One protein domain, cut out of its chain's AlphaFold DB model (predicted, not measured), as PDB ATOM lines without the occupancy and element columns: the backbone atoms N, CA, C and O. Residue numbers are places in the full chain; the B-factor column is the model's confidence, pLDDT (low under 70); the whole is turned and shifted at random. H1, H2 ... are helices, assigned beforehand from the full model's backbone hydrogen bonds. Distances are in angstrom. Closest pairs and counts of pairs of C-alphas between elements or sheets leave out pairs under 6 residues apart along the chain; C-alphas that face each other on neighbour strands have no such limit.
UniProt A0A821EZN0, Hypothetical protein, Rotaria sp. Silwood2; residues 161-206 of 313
ATOM      1  N   LEU A 161     197.684 170.921 152.510       91.06
ATOM      2  CA  LEU A 161     198.471 170.788 151.283       91.06
ATOM      3  C   LEU A 161     199.703 169.915 151.528       91.06
ATOM      4  O   LEU A 161     200.000 169.025 150.725       91.06
ATOM      5  N   PHE A 162     200.371 170.104 152.668       89.19
ATOM      6  CA  PHE A 162     201.475 169.251 153.097       89.19
ATOM      7  C   PHE A 162     201.039 167.791 153.246       89.19
ATOM      8  O   PHE A 162     201.711 166.908 152.710       89.19
ATOM      9  N   ARG A 163     199.885 167.521 153.880       88.44
ATOM     10  CA  ARG A 163     199.333 166.154 153.978       88.44
ATOM     11  C   ARG A 163     199.118 165.517 152.613       88.44
ATOM     12  O   ARG A 163     199.528 164.376 152.405       88.44
ATOM     13  N   LYS A 164     198.491 166.244 151.681       89.69
ATOM     14  CA  LYS A 164     198.206 165.738 150.332       89.69
ATOM     15  C   LYS A 164     199.502 165.426 149.583       89.69
ATOM     16  O   LYS A 164     199.652 164.320 149.071       89.69
ATOM     17  N   LYS A 165     200.466 166.352 149.586       90.56
ATOM     18  CA  LYS A 165     201.771 166.176 148.928       90.56
ATOM     19  C   LYS A 165     202.553 164.998 149.511       90.56
ATOM     20  O   LYS A 165     203.114 164.201 148.762       90.56
ATOM     21  N   GLU A 166     202.562 164.868 150.833       88.88
ATOM     22  CA  GLU A 166     203.270 163.789 151.517       88.88
ATOM     23  C   GLU A 166     202.603 162.429 151.293       88.88
ATOM     24  O   GLU A 166     203.293 161.445 151.034       88.88
ATOM     25  N   SER A 167     201.269 162.376 151.301       86.06
ATOM     26  CA  SER A 167     200.508 161.172 150.960       86.06
ATOM     27  C   SER A 167     200.841 160.688 149.548       86.06
ATOM     28  O   SER A 167     201.160 159.514 149.361       86.06
ATOM     29  N   THR A 168     200.846 161.592 148.563       90.88
ATOM     30  CA  THR A 168     201.235 161.259 147.186       90.88
ATOM     31  C   THR A 168     202.677 160.765 147.129       90.88
ATOM     32  O   THR A 168     202.938 159.718 146.548       90.88
ATOM     33  N   ARG A 169     203.614 161.452 147.794       91.00
ATOM     34  CA  ARG A 169     205.030 161.057 147.829       91.00
ATOM     35  C   ARG A 169     205.222 159.653 148.406       91.00
ATOM     36  O   ARG A 169     205.952 158.847 147.830       91.00
ATOM     37  N   VAL A 170     204.571 159.348 149.529       84.00
ATOM     38  CA  VAL A 170     204.623 158.022 150.165       84.00
ATOM     39  C   VAL A 170     204.003 156.963 149.255       84.00
ATOM     40  O   VAL A 170     204.599 155.899 149.087       84.00
ATOM     41  N   ALA A 171     202.865 157.257 148.622       84.81
ATOM     42  CA  ALA A 171     202.223 156.355 147.672       84.81
ATOM     43  C   ALA A 171     203.129 156.052 146.468       84.81
ATOM     44  O   ALA A 171     203.305 154.886 146.122       84.81
ATOM     45  N   THR A 172     203.781 157.063 145.886       90.25
ATOM     46  CA  THR A 172     204.731 156.891 144.777       90.25
ATOM     47  C   THR A 172     205.953 156.075 145.193       90.25
ATOM     48  O   THR A 172     206.364 155.166 144.476       90.25
ATOM     49  N   ILE A 173     206.529 156.340 146.372       85.19
ATOM     50  CA  ILE A 173     207.653 155.544 146.898       85.19
ATOM     51  C   ILE A 173     207.228 154.092 147.103       85.19
ATOM     52  O   ILE A 173     207.971 153.178 146.747       85.19
ATOM     53  N   PHE A 174     206.040 153.871 147.667       81.19
ATOM     54  CA  PHE A 174     205.506 152.533 147.865       81.19
ATOM     55  C   PHE A 174     205.300 151.814 146.528       81.19
ATOM     56  O   PHE A 174     205.785 150.698 146.357       81.19
ATOM     57  N   GLN A 175     204.666 152.468 145.553       81.25
ATOM     58  CA  GLN A 175     204.469 151.918 144.213       81.25
ATOM     59  C   GLN A 175     205.800 151.579 143.540       81.25
ATOM     60  O   GLN A 175     205.985 150.453 143.089       81.25
ATOM     61  N   ASN A 176     206.769 152.491 143.553       83.75
ATOM     62  CA  ASN A 176     208.063 152.263 142.914       83.75
ATOM     63  C   ASN A 176     208.875 151.162 143.602       83.75
ATOM     64  O   ASN A 176     209.550 150.386 142.934       83.75
ATOM     65  N   LYS A 177     208.801 151.062 144.933       78.88
ATOM     66  CA  LYS A 177     209.589 150.091 145.700       78.88
ATOM     67  C   LYS A 177     208.949 148.704 145.779       78.88
ATOM     68  O   LYS A 177     209.677 147.721 145.843       78.88
ATOM     69  N   TYR A 178     207.620 148.616 145.800       72.75
ATOM     70  CA  TYR A 178     206.901 147.360 146.030       72.75
ATOM     71  C   TYR A 178     206.039 146.933 144.842       72.75
ATOM     72  O   TYR A 178     205.981 145.745 144.551       72.75
ATOM     73  N   THR A 179     205.366 147.852 144.151       74.25
ATOM     74  CA  THR A 179     204.444 147.488 143.060       74.25
ATOM     75  C   THR A 179     205.176 147.288 141.737       74.25
ATOM     76  O   THR A 179     204.938 146.290 141.056       74.25
ATOM     77  N   ASN A 180     206.099 148.190 141.407       82.00
ATOM     78  CA  ASN A 180     206.795 148.222 140.121       82.00
ATOM     79  C   ASN A 180     208.125 147.455 140.157       82.00
ATOM     80  O   ASN A 180     208.615 147.008 139.125       82.00
ATOM     81  N   ASN A 181     208.702 147.245 141.344       85.75
ATOM     82  CA  ASN A 181     209.954 146.513 141.503       85.75
ATOM     83  C   ASN A 181     209.690 145.015 141.741       85.75
ATOM     84  O   ASN A 181     209.521 144.554 142.876       85.75
ATOM     85  N   ILE A 182     209.614 144.260 140.643       87.75
ATOM     86  CA  ILE A 182     209.381 142.808 140.654       87.75
ATOM     87  C   ILE A 182     210.509 142.083 141.402       87.75
ATOM     88  O   ILE A 182     210.218 141.280 142.288       87.75
ATOM     89  N   ASP A 183     211.767 142.431 141.134       88.69
ATOM     90  CA  ASP A 183     212.939 141.795 141.747       88.69
ATOM     91  C   ASP A 183     212.943 141.926 143.270       88.69
ATOM     92  O   ASP A 183     213.213 140.964 143.994       88.69
ATOM     93  N   PHE A 184     212.594 143.108 143.783       83.81
ATOM     94  CA  PHE A 184     212.470 143.334 145.216       83.81
ATOM     95  C   PHE A 184     211.397 142.424 145.828       83.81
ATOM     96  O   PHE A 184     211.639 141.812 146.872       83.81
ATOM     97  N   ARG A 185     210.233 142.288 145.177       82.56
ATOM     98  CA  ARG A 185     209.161 141.399 145.653       82.56
ATOM     99  C   ARG A 185     209.581 139.939 145.646       82.56
ATOM    100  O   ARG A 185     209.362 139.257 146.644       82.56
ATOM    101  N   GLU A 186     210.176 139.461 144.559       88.44
ATOM    102  CA  GLU A 186     210.600 138.065 144.454       88.44
ATOM    103  C   GLU A 186     211.711 137.745 145.457       88.44
ATOM    104  O   GLU A 186     211.639 136.734 146.160       88.44
ATOM    105  N   LYS A 187     212.660 138.665 145.661       90.31
ATOM    106  CA  LYS A 187     213.677 138.544 146.711       90.31
ATOM    107  C   LYS A 187     213.059 138.476 148.109       90.31
ATOM    108  O   LYS A 187     213.457 137.628 148.907       90.31
ATOM    109  N   GLN A 188     212.079 139.328 148.417       84.62
ATOM    110  CA  GLN A 188     211.386 139.299 149.711       84.62
ATOM    111  C   GLN A 188     210.563 138.017 149.899       84.62
ATOM    112  O   GLN A 188     210.622 137.408 150.966       84.62
ATOM    113  N   LYS A 189     209.850 137.550 148.864       84.38
ATOM    114  CA  LYS A 189     209.133 136.264 148.893       84.38
ATOM    115  C   LYS A 189     210.086 135.099 149.143       84.38
ATOM    116  O   LYS A 189     209.782 134.243 149.971       84.38
ATOM    117  N   ALA A 190     211.231 135.065 148.461       88.81
ATOM    118  CA  ALA A 190     212.251 134.040 148.658       88.81
ATOM    119  C   ALA A 190     212.790 134.054 150.096       88.81
ATOM    120  O   ALA A 190     212.828 133.009 150.741       88.81
ATOM    121  N   GLN A 191     213.111 135.231 150.639       87.88
ATOM    122  CA  GLN A 191     213.553 135.376 152.031       87.88
ATOM    123  C   GLN A 191     212.497 134.887 153.032       87.88
ATOM    124  O   GLN A 191     212.819 134.130 153.946       87.88
ATOM    125  N   LEU A 192     211.229 135.260 152.832       80.25
ATOM    126  CA  LEU A 192     210.105 134.783 153.641       80.25
ATOM    127  C   LEU A 192     209.952 133.263 153.568       80.25
ATOM    128  O   LEU A 192     209.787 132.624 154.605       80.25
ATOM    129  N   ARG A 193     210.045 132.670 152.372       81.69
ATOM    130  CA  ARG A 193     209.999 131.211 152.188       81.69
ATOM    131  C   ARG A 193     211.122 130.525 152.955       81.69
ATOM    132  O   ARG A 193     210.840 129.594 153.702       81.69
ATOM    133  N   THR A 194     212.358 131.003 152.829       86.56
ATOM    134  CA  THR A 194     213.506 130.449 153.558       86.56
ATOM    135  C   THR A 194     213.308 130.556 155.064       86.56
ATOM    136  O   THR A 194     213.455 129.560 155.765       86.56
ATOM    137  N   HIS A 195     212.875 131.717 155.560       82.25
ATOM    138  CA  HIS A 195     212.633 131.919 156.985       82.25
ATOM    139  C   HIS A 195     211.521 131.011 157.527       82.25
ATOM    140  O   HIS A 195     211.665 130.412 158.590       82.25
ATOM    141  N   VAL A 196     210.411 130.874 156.795       78.75
ATOM    142  CA  VAL A 196     209.320 129.953 157.141       78.75
ATOM    143  C   VAL A 196     209.836 128.515 157.168       78.75
ATOM    144  O   VAL A 196     209.604 127.803 158.143       78.75
ATOM    145  N   LEU A 197     210.574 128.095 156.139       80.19
ATOM    146  CA  LEU A 197     211.149 126.754 156.074       80.19
ATOM    147  C   LEU A 197     212.093 126.490 157.245       80.19
ATOM    148  O   LEU A 197     211.932 125.472 157.905       80.19
ATOM    149  N   GLU A 198     213.019 127.399 157.550       82.31
ATOM    150  CA  GLU A 198     213.930 127.287 158.695       82.31
ATOM    151  C   GLU A 198     213.177 127.232 160.025       82.31
ATOM    152  O   GLU A 198     213.442 126.350 160.842       82.31
ATOM    153  N   LYS A 199     212.184 128.108 160.212       79.06
ATOM    154  CA  LYS A 199     211.352 128.158 161.420       79.06
ATOM    155  C   LYS A 199     210.623 126.840 161.680       79.06
ATOM    156  O   LYS A 199     210.484 126.435 162.832       79.06
ATOM    157  N   TYR A 200     210.146 126.171 160.632       74.19
ATOM    158  CA  TYR A 200     209.436 124.896 160.754       74.19
ATOM    159  C   TYR A 200     210.330 123.669 160.525       74.19
ATOM    160  O   TYR A 200     209.861 122.546 160.711       74.19
ATOM    161  N   ARG A 201     211.618 123.850 160.196       72.50
ATOM    162  CA  ARG A 201     212.564 122.754 159.936       72.50
ATOM    163  C   ARG A 201     212.788 121.889 161.168       72.50
ATOM    164  O   ARG A 201     212.901 120.683 161.021       72.50
ATOM    165  N   SER A 202     212.820 122.475 162.361       68.19
ATOM    166  CA  SER A 202     212.982 121.758 163.636       68.19
ATOM    167  C   SER A 202     211.657 121.432 164.334       68.19
ATOM    168  O   SER A 202     211.652 120.816 165.398       68.19
ATOM    169  N   ASN A 203     210.515 121.827 163.759       76.19
ATOM    170  CA  ASN A 203     209.214 121.605 164.376       76.19
ATOM    171  C   ASN A 203     208.733 120.170 164.105       76.19
ATOM    172  O   ASN A 203     208.182 119.865 163.046       76.19
ATOM    173  N   THR A 204     208.919 119.291 165.091       68.75
ATOM    174  CA  THR A 204     208.565 117.862 165.028       68.75
ATOM    175  C   THR A 204     207.086 117.617 164.713       68.75
ATOM    176  O   THR A 204     206.757 116.655 164.019       68.75
ATOM    177  N   ARG A 205     206.182 118.509 165.142       66.75
ATOM    178  CA  ARG A 205     204.744 118.431 164.832       66.75
ATOM    179  C   ARG A 205     204.466 118.712 163.354       66.75
ATOM    180  O   ARG A 205     203.678 117.998 162.741       66.75
ATOM    181  N   PHE A 206     205.127 119.717 162.778       64.94
ATOM    182  CA  PHE A 206     204.994 120.041 161.354       64.94
ATOM    183  C   PHE A 206     205.600 118.945 160.467       64.94
ATOM    184  O   PHE A 206     204.985 118.551 159.478       64.94
TER     185      PHE A 206
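AT A GLANCE: This is residues 161 to 206 of the 313 residues of the protein "Hypothetical protein" of Rotaria sp. Silwood2 (UniProt A0A821EZN0). Two helices, H1 then H2, meet near their ends as a wide, open V, with the tight link at its corner and the two arms reaching away from each other. A short tail, residues 202 to 206, follows H2. The printed part has 46 residues, with two named helices, no named strand, and is all helix by class. It is extended, with a radius of gyration of the C-alphas of 17.3 A and spans of 56 by 21 by 9 A.

IN THESE COORDINATES: H1, residues 161 to 179, begins at C-alpha 161 (198.471, 170.788, 151.283) and is 25.4 A long from first to last C-alpha. H2, residues 182 to 201, is 28.0 A long and ends at C-alpha 201 (212.564, 122.754, 159.936).

HOW THE PARTS SIT: H1 and H2 only just touch, with 3 pairs of C-alphas within 8 A, and only at the corner by their link. The closest C-alphas, of Tyr 178 and Arg 185, are 6.4 A apart. The helices run the same way at a steep tilt of 68 degrees, only just short of about perpendicular. In H1 and H2 every O i to N i+4 pair is within hydrogen-bond range.

THE WHOLE: The C-alphas farthest apart, of Leu 161 and Thr 204, are 55.6 A apart. The printed part has no cut. Residues 202 and 204 to 206 have pLDDT under 70.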